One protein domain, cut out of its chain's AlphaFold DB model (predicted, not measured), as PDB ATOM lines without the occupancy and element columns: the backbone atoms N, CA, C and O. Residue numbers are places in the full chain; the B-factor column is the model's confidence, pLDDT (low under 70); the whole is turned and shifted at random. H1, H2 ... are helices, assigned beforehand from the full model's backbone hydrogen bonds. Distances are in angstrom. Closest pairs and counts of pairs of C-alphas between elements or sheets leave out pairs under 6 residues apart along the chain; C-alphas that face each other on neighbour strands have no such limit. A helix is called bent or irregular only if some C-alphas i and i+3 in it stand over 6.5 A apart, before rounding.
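AT A GLANCE: This is residues 7 to 109 of the 363 residues of an uncharacterized protein of Corynebacterium maris DSM 45190 (UniProt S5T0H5). What is the overall picture? Two long helices, H2 and H5, run opposite ways and cross at a moderate angle to make the middle of an elongated body; toward one end H1 reaches away, meeting H2 with its residues 7 to 10 alone, and toward the other end H3 and H4 make a small helical hairpin. How much is printed, and of what class is it? The printed part has 103 residues with five named helices in the order H1, H2, H3, H4, H5 and no named strand, and its class is all helix. How tightly is it built? It is loose, with a radius of gyration of the C-alphas of 17.4 A, and only just elongated, spanning 56 by 29 by 16 A.

HOW THE PARTS SIT: How does the printed part begin? H1, residues 7 to 20, and H2, residues 27 to 47, touch as a helical hairpin at a shallow tilt of 26 degrees, opposite ways; only residues 7 to 10 of H1 and 27 to 34 of H2 take part. The closest C-alphas, of Gln 7 and Met 30, are 5.8 A apart. What follows? H3, residues 53 to 63, and H4, residues 70 to 76, form a helical hairpin at a shallow tilt of 18 degrees, their closest C-alphas, of Trp 63 and Ala 70, 6.9 A apart. H4 is close to H2 but not clearly touching, the closest C-alphas, of Ala 47 and Ala 74, 5.8 A apart. Where does the last helix stand? H5, residues 85 to 103, touches H2, the closest C-alphas, of Val 37 and Leu 99, 6.1 A apart, opposite ways at a tilt of 36 degrees, only just steep. H5 is close to H3 but not clearly touching, and it is apart from H1 and H4. What do the backbones show? In H2 and H5 each O i to N i+4 pair is within hydrogen-bond range; in H1 8 of 10 are, in H3 5 of 7, in H4 2 of 3.

IN THESE COORDINATES: Where is the first anchor? H1 begins at C-alpha 7, (377.849, 256.479, 290.333), and measures 19.4 A; it is irregular, with C-alphas 16 and 19 7.6 A apart. Where do the longer helices run? H2 measures 29.9 A and ends at C-alpha 47, (354.514, 267.675, 294.718). H5 measures 26.9 A and ends at C-alpha 103, (366.751, 250.390, 292.057).

THE WHOLE: How far does it reach? The two C-alphas farthest apart, of Leu 20 and Ala 79, are 56.5 A apart. Are there cuts or long links? The printed part has no cut; the link from H2 to H3 is tight and the other three are short. Where is confidence low? The mean pLDDT of the printed part is 73.4, and 40 residues are under 70, among them 45 to 60 and 70 to 88.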
ATOM      1  N   GLN A   7     376.635 255.966 290.971       81.81
ATOM      2  CA  GLN A   7     377.849 256.479 290.333       81.81
ATOM      3  C   GLN A   7     379.012 256.682 291.316       81.81
ATOM      4  O   GLN A   7     380.159 256.520 290.920       81.81
ATOM      5  N   ASP A   8     378.757 256.955 292.600       81.06
ATOM      6  CA  ASP A   8     379.820 257.099 293.606       81.06
ATOM      7  C   ASP A   8     380.475 255.741 293.920       81.06
ATOM      8  O   ASP A   8     381.686 255.661 294.148       81.06
ATOM      9  N   ARG A   9     379.700 254.644 293.882       83.31
ATOM     10  CA  ARG A   9     380.228 253.272 294.011       83.31
ATOM     11  C   ARG A   9     381.119 252.938 292.818       83.31
ATOM     12  O   ARG A   9     382.229 252.445 293.008       83.31
ATOM     13  N   HIS A  10     380.650 253.262 291.610       88.38
ATOM     14  CA  HIS A  10     381.405 253.092 290.368       88.38
ATOM     15  C   HIS A  10     382.694 253.918 290.379       88.38
ATOM     16  O   HIS A  10     383.778 253.356 290.248       88.38
ATOM     17  N   ALA A  11     382.596 255.218 290.664       83.44
ATOM     18  CA  ALA A  11     383.721 256.144 290.748       83.44
ATOM     19  C   ALA A  11     384.755 255.723 291.802       83.44
ATOM     20  O   ALA A  11     385.950 255.947 291.608       83.44
ATOM     21  N   THR A  12     384.329 255.074 292.892       82.31
ATOM     22  CA  THR A  12     385.247 254.487 293.877       82.31
ATOM     23  C   THR A  12     386.081 253.360 293.257       82.31
ATOM     24  O   THR A  12     387.302 253.354 293.412       82.31
ATOM     25  N   VAL A  13     385.464 252.437 292.506       84.62
ATOM     26  CA  VAL A  13     386.200 251.361 291.815       84.62
ATOM     27  C   VAL A  13     387.049 251.928 290.669       84.62
ATOM     28  O   VAL A  13     388.221 251.586 290.553       84.62
ATOM     29  N   ALA A  14     386.524 252.867 289.881       86.81
ATOM     30  CA  ALA A  14     387.260 253.522 288.799       86.81
ATOM     31  C   ALA A  14     388.492 254.294 289.310       86.81
ATOM     32  O   ALA A  14     389.556 254.234 288.703       86.81
ATOM     33  N   THR A  15     388.393 254.955 290.471       83.06
ATOM     34  CA  THR A  15     389.534 255.628 291.124       83.06
ATOM     35  C   THR A  15     390.615 254.629 291.553       83.06
ATOM     36  O   THR A  15     391.801 254.941 291.467       83.06
ATOM     37  N   ALA A  16     390.222 253.426 291.982       78.81
ATOM     38  CA  ALA A  16     391.153 252.349 292.312       78.81
ATOM     39  C   ALA A  16     391.824 251.720 291.081       78.81
ATOM     40  O   ALA A  16     392.952 251.250 291.184       78.81
ATOM     41  N   LEU A  17     391.161 251.727 289.922       86.94
ATOM     42  CA  LEU A  17     391.676 251.153 288.674       86.94
ATOM     43  C   LEU A  17     392.326 252.183 287.731       86.94
ATOM     44  O   LEU A  17     392.847 251.818 286.676       86.94
ATOM     45  N   ALA A  18     392.354 253.462 288.120       83.88
ATOM     46  CA  ALA A  18     392.795 254.581 287.288       83.88
ATOM     47  C   ALA A  18     394.227 254.437 286.738       83.88
ATOM     48  O   ALA A  18     394.499 254.896 285.630       83.88
ATOM     49  N   ALA A  19     395.131 253.768 287.464       79.94
ATOM     50  CA  ALA A  19     396.500 253.513 287.007       79.94
ATOM     51  C   ALA A  19     396.589 252.600 285.767       79.94
ATOM     52  O   ALA A  19     397.581 252.648 285.044       79.94
ATOM     53  N   LEU A  20     395.551 251.795 285.516       85.94
ATOM     54  CA  LEU A  20     395.445 250.888 284.369       85.94
ATOM     55  C   LEU A  20     394.508 251.423 283.273       85.94
ATOM     56  O   LEU A  20     394.320 250.763 282.261       85.94
ATOM     57  N   GLY A  21     393.864 252.579 283.481       87.56
ATOM     58  CA  GLY A  21     392.841 253.101 282.565       87.56
ATOM     59  C   GLY A  21     391.555 252.261 282.487       87.56
ATOM     60  O   GLY A  21     390.726 252.501 281.611       87.56
ATOM     61  N   VAL A  22     391.369 251.287 283.387       90.19
ATOM     62  CA  VAL A  22     390.229 250.360 283.354       90.19
ATOM     63  C   VAL A  22     388.979 251.015 283.941       90.19
ATOM     64  O   VAL A  22     388.961 251.443 285.096       90.19
ATOM     65  N   THR A  23     387.906 251.030 283.152       91.25
ATOM     66  CA  THR A  23     386.573 251.470 283.584       91.25
ATOM     67  C   THR A  23     385.766 250.259 284.076       91.25
ATOM     68  O   THR A  23     385.587 249.318 283.301       91.25
ATOM     69  N   PRO A  24     385.247 250.257 285.320       90.75
ATOM     70  CA  PRO A  24     384.361 249.199 285.805       90.75
ATOM     71  C   PRO A  24     383.083 249.077 284.953       90.75
ATOM     72  O   PRO A  24     382.630 250.079 284.387       90.75
ATOM     73  N   PRO A  25     382.456 247.891 284.879       91.75
ATOM     74  CA  PRO A  25     381.211 247.707 284.134       91.75
ATOM     75  C   PRO A  25     380.041 248.507 284.739       91.75
ATOM     76  O   PRO A  25     380.094 248.960 285.879       91.75
ATOM     77  N   GLY A  26     378.961 248.670 283.967       89.94
ATOM     78  CA  GLY A  26     377.677 249.177 284.473       89.94
ATOM     79  C   GLY A  26     377.535 250.697 284.628       89.94
ATOM     80  O   GLY A  26     376.471 251.132 285.058       89.94
ATOM     81  N   LEU A  27     378.535 251.512 284.255       91.31
ATOM     82  CA  LEU A  27     378.486 252.979 284.411       91.31
ATOM     83  C   LEU A  27     377.201 253.610 283.852       91.31
ATOM     84  O   LEU A  27     376.519 254.332 284.570       91.31
ATOM     85  N   GLU A  28     376.861 253.327 282.591       91.81
ATOM     86  CA  GLU A  28     375.699 253.924 281.914       91.81
ATOM     87  C   GLU A  28     374.384 253.604 282.642       91.81
ATOM     88  O   GLU A  28     373.579 254.494 282.914       91.81
ATOM     89  N   ASP A  29     374.219 252.341 283.033       93.19
ATOM     90  CA  ASP A  29     373.085 251.808 283.789       93.19
ATOM     91  C   ASP A  29     372.959 252.464 285.181       93.19
ATOM     92  O   ASP A  29     371.869 252.860 285.600       93.19
ATOM     93  N   MET A  30     374.085 252.636 285.883       92.94
ATOM     94  CA  MET A  30     374.154 253.266 287.205       92.94
ATOM     95  C   MET A  30     373.891 254.782 287.134       92.94
ATOM     96  O   MET A  30     373.165 255.319 287.971       92.94
ATOM     97  N   THR A  31     374.404 255.474 286.112       91.19
ATOM     98  CA  THR A  31     374.104 256.893 285.847       91.19
ATOM     99  C   THR A  31     372.639 257.097 285.449       91.19
ATOM    100  O   THR A  31     372.012 258.062 285.893       91.19
ATOM    101  N   ALA A  32     372.051 256.185 284.670       92.19
ATOM    102  CA  ALA A  32     370.625 256.214 284.355       92.19
ATOM    103  C   ALA A  32     369.764 255.997 285.614       92.19
ATOM    104  O   ALA A  32     368.757 256.684 285.798       92.19
ATOM    105  N   ALA A  33     370.183 255.107 286.519       92.19
ATOM    106  CA  ALA A  33     369.516 254.896 287.801       92.19
ATOM    107  C   ALA A  33     369.592 256.120 288.723       92.19
ATOM    108  O   ALA A  33     368.562 256.551 289.239       92.19
ATOM    109  N   ASP A  34     370.766 256.738 288.884       90.62
ATOM    110  CA  ASP A  34     370.900 257.983 289.651       90.62
ATOM    111  C   ASP A  34     370.047 259.114 289.052       90.62
ATOM    112  O   ASP A  34     369.404 259.857 289.796       90.62
ATOM    113  N   THR A  35     369.983 259.214 287.718       91.88
ATOM    114  CA  THR A  35     369.113 260.171 287.011       91.88
ATOM    115  C   THR A  35     367.643 259.943 287.366       91.88
ATOM    116  O   THR A  35     366.975 260.864 287.829       91.88
ATOM    117  N   ALA A  36     367.162 258.700 287.270       91.06
ATOM    118  CA  ALA A  36     365.792 258.342 287.631       91.06
ATOM    119  C   ALA A  36     365.475 258.617 289.115       91.06
ATOM    120  O   ALA A  36     364.376 259.074 289.437       91.06
ATOM    121  N   VAL A  37     366.432 258.402 290.029       88.00
ATOM    122  CA  VAL A  37     366.289 258.794 291.442       88.00
ATOM    123  C   VAL A  37     366.135 260.314 291.570       88.00
ATOM    124  O   VAL A  37     365.256 260.762 292.308       88.00
ATOM    125  N   GLN A  38     366.935 261.121 290.862       87.25
ATOM    126  CA  GLN A  38     366.799 262.584 290.901       87.25
ATOM    127  C   GLN A  38     365.481 263.069 290.292       87.25
ATOM    128  O   GLN A  38     364.820 263.899 290.914       87.25
ATOM    129  N   ASP A  39     365.047 262.519 289.157       88.50
ATOM    130  CA  ASP A  39     363.766 262.863 288.529       88.50
ATOM    131  C   ASP A  39     362.592 262.586 289.481       88.50
ATOM    132  O   ASP A  39     361.735 263.446 289.694       88.50
ATOM    133  N   ARG A  40     362.588 261.427 290.154       83.44
ATOM    134  CA  ARG A  40     361.580 261.087 291.175       83.44
ATOM    135  C   ARG A  40     361.647 261.973 292.418       83.44
ATOM    136  O   ARG A  40     360.610 262.266 293.016       83.44
ATOM    137  N   LEU A  41     362.835 262.418 292.822       81.56
ATOM    138  CA  LEU A  41     362.979 263.393 293.906       81.56
ATOM    139  C   LEU A  41     362.501 264.788 293.483       81.56
ATOM    140  O   LEU A  41     361.897 265.473 294.301       81.56
ATOM    141  N   GLN A  42     362.691 265.178 292.223       80.12
ATOM    142  CA  GLN A  42     362.202 266.438 291.667       80.12
ATOM    143  C   GLN A  42     360.673 266.429 291.489       80.12
ATOM    144  O   GLN A  42     360.018 267.429 291.792       80.12
ATOM    145  N   GLU A  43     360.078 265.300 291.081       75.88
ATOM    146  CA  GLU A  43     358.625 265.066 291.148       75.88
ATOM    147  C   GLU A  43     358.114 265.235 292.586       75.88
ATOM    148  O   GLU A  43     357.123 265.930 292.813       75.88
ATOM    149  N   LEU A  44     358.807 264.641 293.567       71.81
ATOM    150  CA  LEU A  44     358.452 264.739 294.981       71.81
ATOM    151  C   LEU A  44     358.577 266.173 295.517       71.81
ATOM    152  O   LEU A  44     357.667 266.623 296.203       71.81
ATOM    153  N   ASP A  45     359.650 266.902 295.206       69.94
ATOM    154  CA  ASP A  45     359.817 268.307 295.609       69.94
ATOM    155  C   ASP A  45     358.698 269.187 295.037       69.94
ATOM    156  O   ASP A  45     358.120 270.009 295.748       69.94
ATOM    157  N   THR A  46     358.373 268.977 293.758       68.62
ATOM    158  CA  THR A  46     357.303 269.691 293.047       68.62
ATOM    159  C   THR A  46     355.935 269.358 293.640       68.62
ATOM    160  O   THR A  46     355.086 270.237 293.781       68.62
ATOM    161  N   ALA A  47     355.721 268.097 294.028       61.00
ATOM    162  CA  ALA A  47     354.514 267.675 294.718       61.00
ATOM    163  C   ALA A  47     354.424 268.286 296.124       61.00
ATOM    164  O   ALA A  47     353.362 268.780 296.469       61.00
ATOM    165  N   LEU A  48     355.506 268.294 296.917       56.72
ATOM    166  CA  LEU A  48     355.554 268.643 298.350       56.72
ATOM    167  C   LEU A  48     355.363 270.136 298.700       56.72
ATOM    168  O   LEU A  48     355.674 270.545 299.824       56.72
ATOM    169  N   ALA A  49     354.793 270.951 297.813       57.41
ATOM    170  CA  ALA A  49     354.497 272.371 298.038       57.41
ATOM    171  C   ALA A  49     353.301 272.635 299.010       57.41
ATOM    172  O   ALA A  49     352.416 273.426 298.695       57.41
ATOM    173  N   ALA A  50     353.335 271.994 300.197       45.84
ATOM    174  CA  ALA A  50     352.466 272.073 301.402       45.84
ATOM    175  C   ALA A  50     350.986 271.623 301.268       45.84
ATOM    176  O   ALA A  50     350.368 272.070 300.318       45.84
ATOM    177  N   PRO A  51     350.370 270.795 302.166       51.97
ATOM    178  CA  PRO A  51     350.765 270.473 303.547       51.97
ATOM    179  C   PRO A  51     350.613 268.977 303.970       51.97
ATOM    180  O   PRO A  51     350.484 268.070 303.158       51.97
ATOM    181  N   SER A  52     350.578 268.774 305.299       53.28
ATOM    182  CA  SER A  52     350.218 267.579 306.096       53.28
ATOM    183  C   SER A  52     351.115 266.342 305.960       53.28
ATOM    184  O   SER A  52     350.892 265.440 305.154       53.28
ATOM    185  N   LEU A  53     352.123 266.263 306.839       49.75
ATOM    186  CA  LEU A  53     353.194 265.260 306.805       49.75
ATOM    187  C   LEU A  53     352.723 263.805 307.003       49.75
ATOM    188  O   LEU A  53     353.291 262.895 306.396       49.75
ATOM    189  N   ASP A  54     351.720 263.562 307.849       55.34
ATOM    190  CA  ASP A  54     351.310 262.194 308.205       55.34
ATOM    191  C   ASP A  54     350.284 261.603 307.228       55.34
ATOM    192  O   ASP A  54     350.290 260.390 306.986       55.34
ATOM    193  N   ASP A  55     349.495 262.447 306.557       53.53
ATOM    194  CA  ASP A  55     348.702 262.032 305.400       53.53
ATOM    195  C   ASP A  55     349.605 261.805 304.176       53.53
ATOM    196  O   ASP A  55     349.512 260.755 303.534       53.53
ATOM    197  N   LEU A  56     350.560 262.715 303.928       55.28
ATOM    198  CA  LEU A  56     351.575 262.599 302.875       55.28
ATOM    199  C   LEU A  56     352.378 261.299 302.959       55.28
ATOM    200  O   LEU A  56     352.529 260.608 301.956       55.28
ATOM    201  N   ARG A  57     352.872 260.911 304.140       62.94
ATOM    202  CA  ARG A  57     353.631 259.655 304.314       62.94
ATOM    203  C   ARG A  57     352.823 258.413 303.946       62.94
ATOM    204  O   ARG A  57     353.384 257.442 303.437       62.94
ATOM    205  N   ARG A  58     351.520 258.418 304.224       65.62
ATOM    206  CA  ARG A  58     350.619 257.301 303.920       65.62
ATOM    207  C   ARG A  58     350.249 257.265 302.440       65.62
ATOM    208  O   ARG A  58     350.192 256.181 301.865       65.62
ATOM    209  N   ASP A  59     350.021 258.427 301.838       62.25
ATOM    210  CA  ASP A  59     349.566 258.544 300.455       62.25
ATOM    211  C   ASP A  59     350.741 258.505 299.444       62.25
ATOM    212  O   ASP A  59     350.596 257.906 298.381       62.25
ATOM    213  N   ALA A  60     351.956 258.938 299.806       58.03
ATOM    214  CA  ALA A  60     353.181 258.699 299.025       58.03
ATOM    215  C   ALA A  60     353.535 257.201 298.941       58.03
ATOM    216  O   ALA A  60     353.829 256.686 297.866       58.03
ATOM    217  N   ARG A  61     353.398 256.453 300.050       71.62
ATOM    218  CA  ARG A  61     353.537 254.980 300.059       71.62
ATOM    219  C   ARG A  61     352.480 254.255 299.220       71.62
ATOM    220  O   ARG A  61     352.634 253.058 298.992       71.62
ATOM    221  N   LYS A  62     351.383 254.916 298.848       67.06
ATOM    222  CA  LYS A  62     350.375 254.394 297.911       67.06
ATOM    223  C   LYS A  62     350.727 254.779 296.477       67.06
ATOM    224  O   LYS A  62     350.679 253.929 295.602       67.06
ATOM    225  N   TRP A  63     351.159 256.020 296.251       68.50
ATOM    226  CA  TRP A  63     351.624 256.495 294.947       68.50
ATOM    227  C   TRP A  63     352.789 255.660 294.388       68.50
ATOM    228  O   TRP A  63     352.688 255.199 293.256       68.50
ATOM    229  N   VAL A  64     353.818 255.360 295.196       69.75
ATOM    230  CA  VAL A  64     354.942 254.478 294.793       69.75
ATOM    231  C   VAL A  64     354.461 253.084 294.357       69.75
ATOM    232  O   VAL A  64     355.029 252.488 293.454       69.75
ATOM    233  N   ARG A  65     353.367 252.579 294.942       74.00
ATOM    234  CA  ARG A  65     352.749 251.290 294.575       74.00
ATOM    235  C   ARG A  65     351.728 251.379 293.431       74.00
ATOM    236  O   ARG A  65     351.140 250.368 293.070       74.00
ATOM    237  N   GLY A  66     351.485 252.567 292.874       70.69
ATOM    238  CA  GLY A  66     350.456 252.806 291.855       70.69
ATOM    239  C   GLY A  66     349.021 252.940 292.395       70.69
ATOM    240  O   GLY A  66     348.112 253.268 291.634       70.69
ATOM    241  N   ASP A  67     348.811 252.776 293.706       73.44
ATOM    242  CA  ASP A  67     347.500 252.829 294.380       73.44
ATOM    243  C   ASP A  67     346.889 254.248 294.436       73.44
ATOM    244  O   ASP A  67     345.755 254.436 294.887       73.44
ATOM    245  N   LEU A  68     347.641 255.281 294.037       64.12
ATOM    246  CA  LEU A  68     347.213 256.680 294.067       64.12
ATOM    247  C   LEU A  68     347.691 257.423 292.814       64.12
ATOM    248  O   LEU A  68     348.863 257.351 292.456       64.12
ATOM    249  N   LYS A  69     346.809 258.197 292.171       70.25
ATOM    250  CA  LYS A  69     347.186 259.043 291.027       70.25
ATOM    251  C   LYS A  69     347.867 260.329 291.505       70.25
ATOM    252  O   LYS A  69     347.403 260.955 292.456       70.25
ATOM    253  N   ALA A  70     348.911 260.764 290.795       50.81
ATOM    254  CA  ALA A  70     349.685 261.967 291.128       50.81
ATOM    255  C   ALA A  70     348.818 263.241 291.252       50.81
ATOM    256  O   ALA A  70     349.043 264.064 292.133       50.81
ATOM    257  N   THR A  71     347.761 263.369 290.444       52.84
ATOM    258  CA  THR A  71     346.804 264.488 290.522       52.84
ATOM    259  C   THR A  71     346.006 264.519 291.831       52.84
ATOM    260  O   THR A  71     345.701 265.594 292.338       52.84
ATOM    261  N   THR A  72     345.690 263.354 292.406       58.09
ATOM    262  CA  THR A  72     345.004 263.220 293.706       58.09
ATOM    263  C   THR A  72     345.946 263.477 294.881       58.09
ATOM    264  O   THR A  72     345.499 263.919 295.937       58.09
ATOM    265  N   LEU A  73     347.243 263.210 294.697       55.03
ATOM    266  CA  LEU A  73     348.280 263.588 295.652       55.03
ATOM    267  C   LEU A  73     348.409 265.121 295.686       55.03
ATOM    268  O   LEU A  73     348.228 265.718 296.739       55.03
ATOM    269  N   ALA A  74     348.593 265.759 294.526       49.66
ATOM    270  CA  ALA A  74     348.780 267.208 294.403       49.66
ATOM    271  C   ALA A  74     347.626 268.048 294.989       49.66
ATOM    272  O   ALA A  74     347.880 269.041 295.663       49.66
ATOM    273  N   SER A  75     346.360 267.650 294.799       52.34
ATOM    274  CA  SER A  75     345.207 268.413 295.319       52.34
ATOM    275  C   SER A  75     345.000 268.314 296.834       52.34
ATOM    276  O   SER A  75     344.294 269.139 297.409       52.34
ATOM    277  N   ARG A  76     345.591 267.305 297.487       52.84
ATOM    278  CA  ARG A  76     345.638 267.175 298.958       52.84
ATOM    279  C   ARG A  76     346.832 267.885 299.577       52.84
ATOM    280  O   ARG A  76     346.902 268.014 300.797       52.84
ATOM    281  N   ILE A  77     347.745 268.326 298.721       50.19
ATOM    282  CA  ILE A  77     348.796 269.272 299.042       50.19
ATOM    283  C   ILE A  77     348.113 270.671 298.903       50.19
ATOM    284  O   ILE A  77     346.987 270.824 299.380       50.19
ATOM    285  N   THR A  78     348.683 271.714 298.307       47.41
ATOM    286  CA  THR A  78     348.152 273.110 298.223       47.41
ATOM    287  C   THR A  78     347.696 273.921 299.474       47.41
ATOM    288  O   THR A  78     347.657 275.145 299.362       47.41
ATOM    289  N   ALA A  79     347.341 273.366 300.642       44.53
ATOM    290  CA  ALA A  79     347.005 274.165 301.846       44.53
ATOM    291  C   ALA A  79     348.257 274.602 302.674       44.53
ATOM    292  O   ALA A  79     349.299 273.959 302.574       44.53
ATOM    293  N   PRO A  80     348.218 275.698 303.470       42.81
ATOM    294  CA  PRO A  80     349.444 276.428 303.841       42.81
ATOM    295  C   PRO A  80     349.983 276.188 305.270       42.81
ATOM    296  O   PRO A  80     349.218 276.256 306.228       42.81
ATOM    297  N   ASP A  81     351.312 276.039 305.413       49.97
ATOM    298  CA  ASP A  81     352.096 276.439 306.609       49.97
ATOM    299  C   ASP A  81     353.619 276.574 306.271       49.97
ATOM    300  O   ASP A  81     354.152 275.643 305.651       49.97
ATOM    301  N   PRO A  82     354.346 277.674 306.603       42.59
ATOM    302  CA  PRO A  82     355.692 277.937 306.049       42.59
ATOM    303  C   PRO A  82     356.920 277.291 306.734       42.59
ATOM    304  O   PRO A  82     357.955 277.152 306.079       42.59
ATOM    305  N   ASP A  83     356.873 276.878 308.007       49.38
ATOM    306  CA  ASP A  83     358.085 276.560 308.813       49.38
ATOM    307  C   ASP A  83     358.671 275.132 308.615       49.38
ATOM    308  O   ASP A  83     359.159 274.463 309.530       49.38
ATOM    309  N   ASN A  84     358.622 274.607 307.388       53.03
ATOM    310  CA  ASN A  84     358.633 273.154 307.145       53.03
ATOM    311  C   ASN A  84     360.010 272.519 306.806       53.03
ATOM    312  O   ASN A  84     360.104 271.310 306.569       53.03
ATOM    313  N   SER A  85     361.098 273.300 306.786       58.91
ATOM    314  CA  SER A  85     362.400 272.899 306.205       58.91
ATOM    315  C   SER A  85     363.013 271.588 306.761       58.91
ATOM    316  O   SER A  85     363.318 270.692 305.962       58.91
ATOM    317  N   PRO A  86     363.134 271.360 308.089       62.66
ATOM    318  CA  PRO A  86     363.721 270.117 308.610       62.66
ATOM    319  C   PRO A  86     362.883 268.864 308.306       62.66
ATOM    320  O   PRO A  86     363.427 267.772 308.136       62.66
ATOM    321  N   ARG A  87     361.552 269.015 308.226       59.44
ATOM    322  CA  ARG A  87     360.608 267.916 307.970       59.44
ATOM    323  C   ARG A  87     360.617 267.504 306.501       59.44
ATOM    324  O   ARG A  87     360.680 266.308 306.218       59.44
ATOM    325  N   LEU A  88     360.630 268.478 305.589       66.00
ATOM    326  CA  LEU A  88     360.793 268.246 304.152       66.00
ATOM    327  C   LEU A  88     362.131 267.557 303.852       66.00
ATOM    328  O   LEU A  88     362.154 266.547 303.150       66.00
ATOM    329  N   LYS A  89     363.229 268.010 304.475       70.38
ATOM    330  CA  LYS A  89     364.549 267.370 304.347       70.38
ATOM    331  C   LYS A  89     364.529 265.896 304.771       70.38
ATOM    332  O   LYS A  89     365.057 265.049 304.054       70.38
ATOM    333  N   ALA A  90     363.886 265.572 305.896       70.25
ATOM    334  CA  ALA A  90     363.752 264.189 306.361       70.25
ATOM    335  C   ALA A  90     362.866 263.328 305.438       70.25
ATOM    336  O   ALA A  90     363.176 262.159 305.209       70.25
ATOM    337  N   ALA A  91     361.787 263.893 304.882       68.69
ATOM    338  CA  ALA A  91     360.927 263.206 303.918       68.69
ATOM    339  C   ALA A  91     361.669 262.906 302.604       68.69
ATOM    340  O   ALA A  91     361.656 261.760 302.153       68.69
ATOM    341  N   ARG A  92     362.390 263.892 302.050       76.69
ATOM    342  CA  ARG A  92     363.244 263.725 300.863       76.69
ATOM    343  C   ARG A  92     364.312 262.653 301.084       76.69
ATOM    344  O   ARG A  92     364.476 261.774 300.247       76.69
ATOM    345  N   GLN A  93     364.999 262.683 302.226       77.94
ATOM    346  CA  GLN A  93     366.053 261.717 302.550       77.94
ATOM    347  C   GLN A  93     365.512 260.282 302.691       77.94
ATOM    348  O   GLN A  93     366.176 259.332 302.282       77.94
ATOM    349  N   ALA A  94     364.297 260.113 303.228       76.25
ATOM    350  CA  ALA A  94     363.630 258.813 303.296       76.25
ATOM    351  C   ALA A  94     363.161 258.318 301.915       76.25
ATOM    352  O   ALA A  94     363.285 257.129 301.628       76.25
ATOM    353  N   ALA A  95     362.663 259.213 301.056       79.25
ATOM    354  CA  ALA A  95     362.294 258.879 299.682       79.25
ATOM    355  C   ALA A  95     363.520 258.483 298.846       79.25
ATOM    356  O   ALA A  95     363.490 257.449 298.192       79.25
ATOM    357  N   GLN A  96     364.623 259.234 298.946       82.25
ATOM    358  CA  GLN A  96     365.899 258.899 298.304       82.25
ATOM    359  C   GLN A  96     366.379 257.504 298.722       82.25
ATOM    360  O   GLN A  96     366.752 256.705 297.872       82.25
ATOM    361  N   ALA A  97     366.340 257.187 300.021       79.38
ATOM    362  CA  ALA A  97     366.749 255.873 300.511       79.38
ATOM    363  C   ALA A  97     365.846 254.733 300.006       79.38
ATOM    364  O   ALA A  97     366.350 253.649 299.728       79.38
ATOM    365  N   ALA A  98     364.537 254.970 299.866       81.81
ATOM    366  CA  ALA A  98     363.607 253.988 299.311       81.81
ATOM    367  C   ALA A  98     363.815 253.776 297.801       81.81
ATOM    368  O   ALA A  98     363.895 252.634 297.369       81.81
ATOM    369  N   LEU A  99     363.968 254.858 297.029       85.56
ATOM    370  CA  LEU A  99     364.227 254.808 295.585       85.56
ATOM    371  C   LEU A  99     365.557 254.107 295.277       85.56
ATOM    372  O   LEU A  99     365.600 253.232 294.420       85.56
ATOM    373  N   VAL A 100     366.626 254.426 296.018       84.94
ATOM    374  CA  VAL A 100     367.906 253.712 295.884       84.94
ATOM    375  C   VAL A 100     367.735 252.231 296.225       84.94
ATOM    376  O   VAL A 100     368.208 251.402 295.466       84.94
ATOM    377  N   ALA A 101     367.022 251.871 297.297       84.88
ATOM    378  CA  ALA A 101     366.805 250.464 297.655       84.88
ATOM    379  C   ALA A 101     365.912 249.684 296.663       84.88
ATOM    380  O   ALA A 101     366.025 248.465 296.587       84.88
ATOM    381  N   GLU A 102     365.026 250.362 295.928       88.44
ATOM    382  CA  GLU A 102     364.194 249.770 294.869       88.44
ATOM    383  C   GLU A 102     364.980 249.552 293.568       88.44
ATOM    384  O   GLU A 102     364.734 248.582 292.854       88.44
ATOM    385  N   MET A 103     365.930 250.443 293.269       88.88
ATOM    386  CA  MET A 103     366.751 250.390 292.057       88.88
ATOM    387  C   MET A 103     368.086 249.655 292.238       88.88
ATOM    388  O   MET A 103     368.756 249.396 291.241       88.88
ATOM    389  N   ASP A 104     368.485 249.339 293.474       87.06
ATOM    390  CA  ASP A 104     369.756 248.672 293.767       87.06
ATOM    391  C   ASP A 104     369.830 247.279 293.135       87.06
ATOM    392  O   ASP A 104     368.843 246.543 293.075       87.06
ATOM    393  N   ARG A 105     371.033 246.897 292.705       88.56
ATOM    394  CA  ARG A 105     371.303 245.586 292.119       88.56
ATOM    395  C   ARG A 105     372.562 244.978 292.725       88.56
ATOM    396  O   ARG A 105     373.501 245.684 293.091       88.56
ATOM    397  N   GLU A 106     372.601 243.654 292.821       86.88
ATOM    398  CA  GLU A 106     373.734 242.927 293.412       86.88
ATOM    399  C   GLU A 106     375.035 243.121 292.605       86.88
ATOM    400  O   GLU A 106     376.113 243.286 293.186       86.88
ATOM    401  N   ASP A 107     374.922 243.222 291.277       88.00
ATOM    402  CA  ASP A 107     376.009 243.525 290.338       88.00
ATOM    403  C   ASP A 107     376.518 244.979 290.423       88.00
ATOM    404  O   ASP A 107     377.612 245.278 289.949       88.00
ATOM    405  N   TRP A 108     375.783 245.872 291.096       87.38
ATOM    406  CA  TRP A 108     376.184 247.257 291.392       87.38
ATOM    407  C   TRP A 108     376.820 247.424 292.783       87.38
ATOM    408  O   TRP A 108     377.060 248.546 293.254       87.38
ATOM    409  N   SER A 109     377.093 246.316 293.475       84.56
ATOM    410  CA  SER A 109     377.927 246.317 294.676       84.56
ATOM    411  C   SER A 109     379.398 246.571 294.320       84.56
ATOM    412  O   SER A 109     379.884 246.168 293.265       84.56
TER     413      SER A 109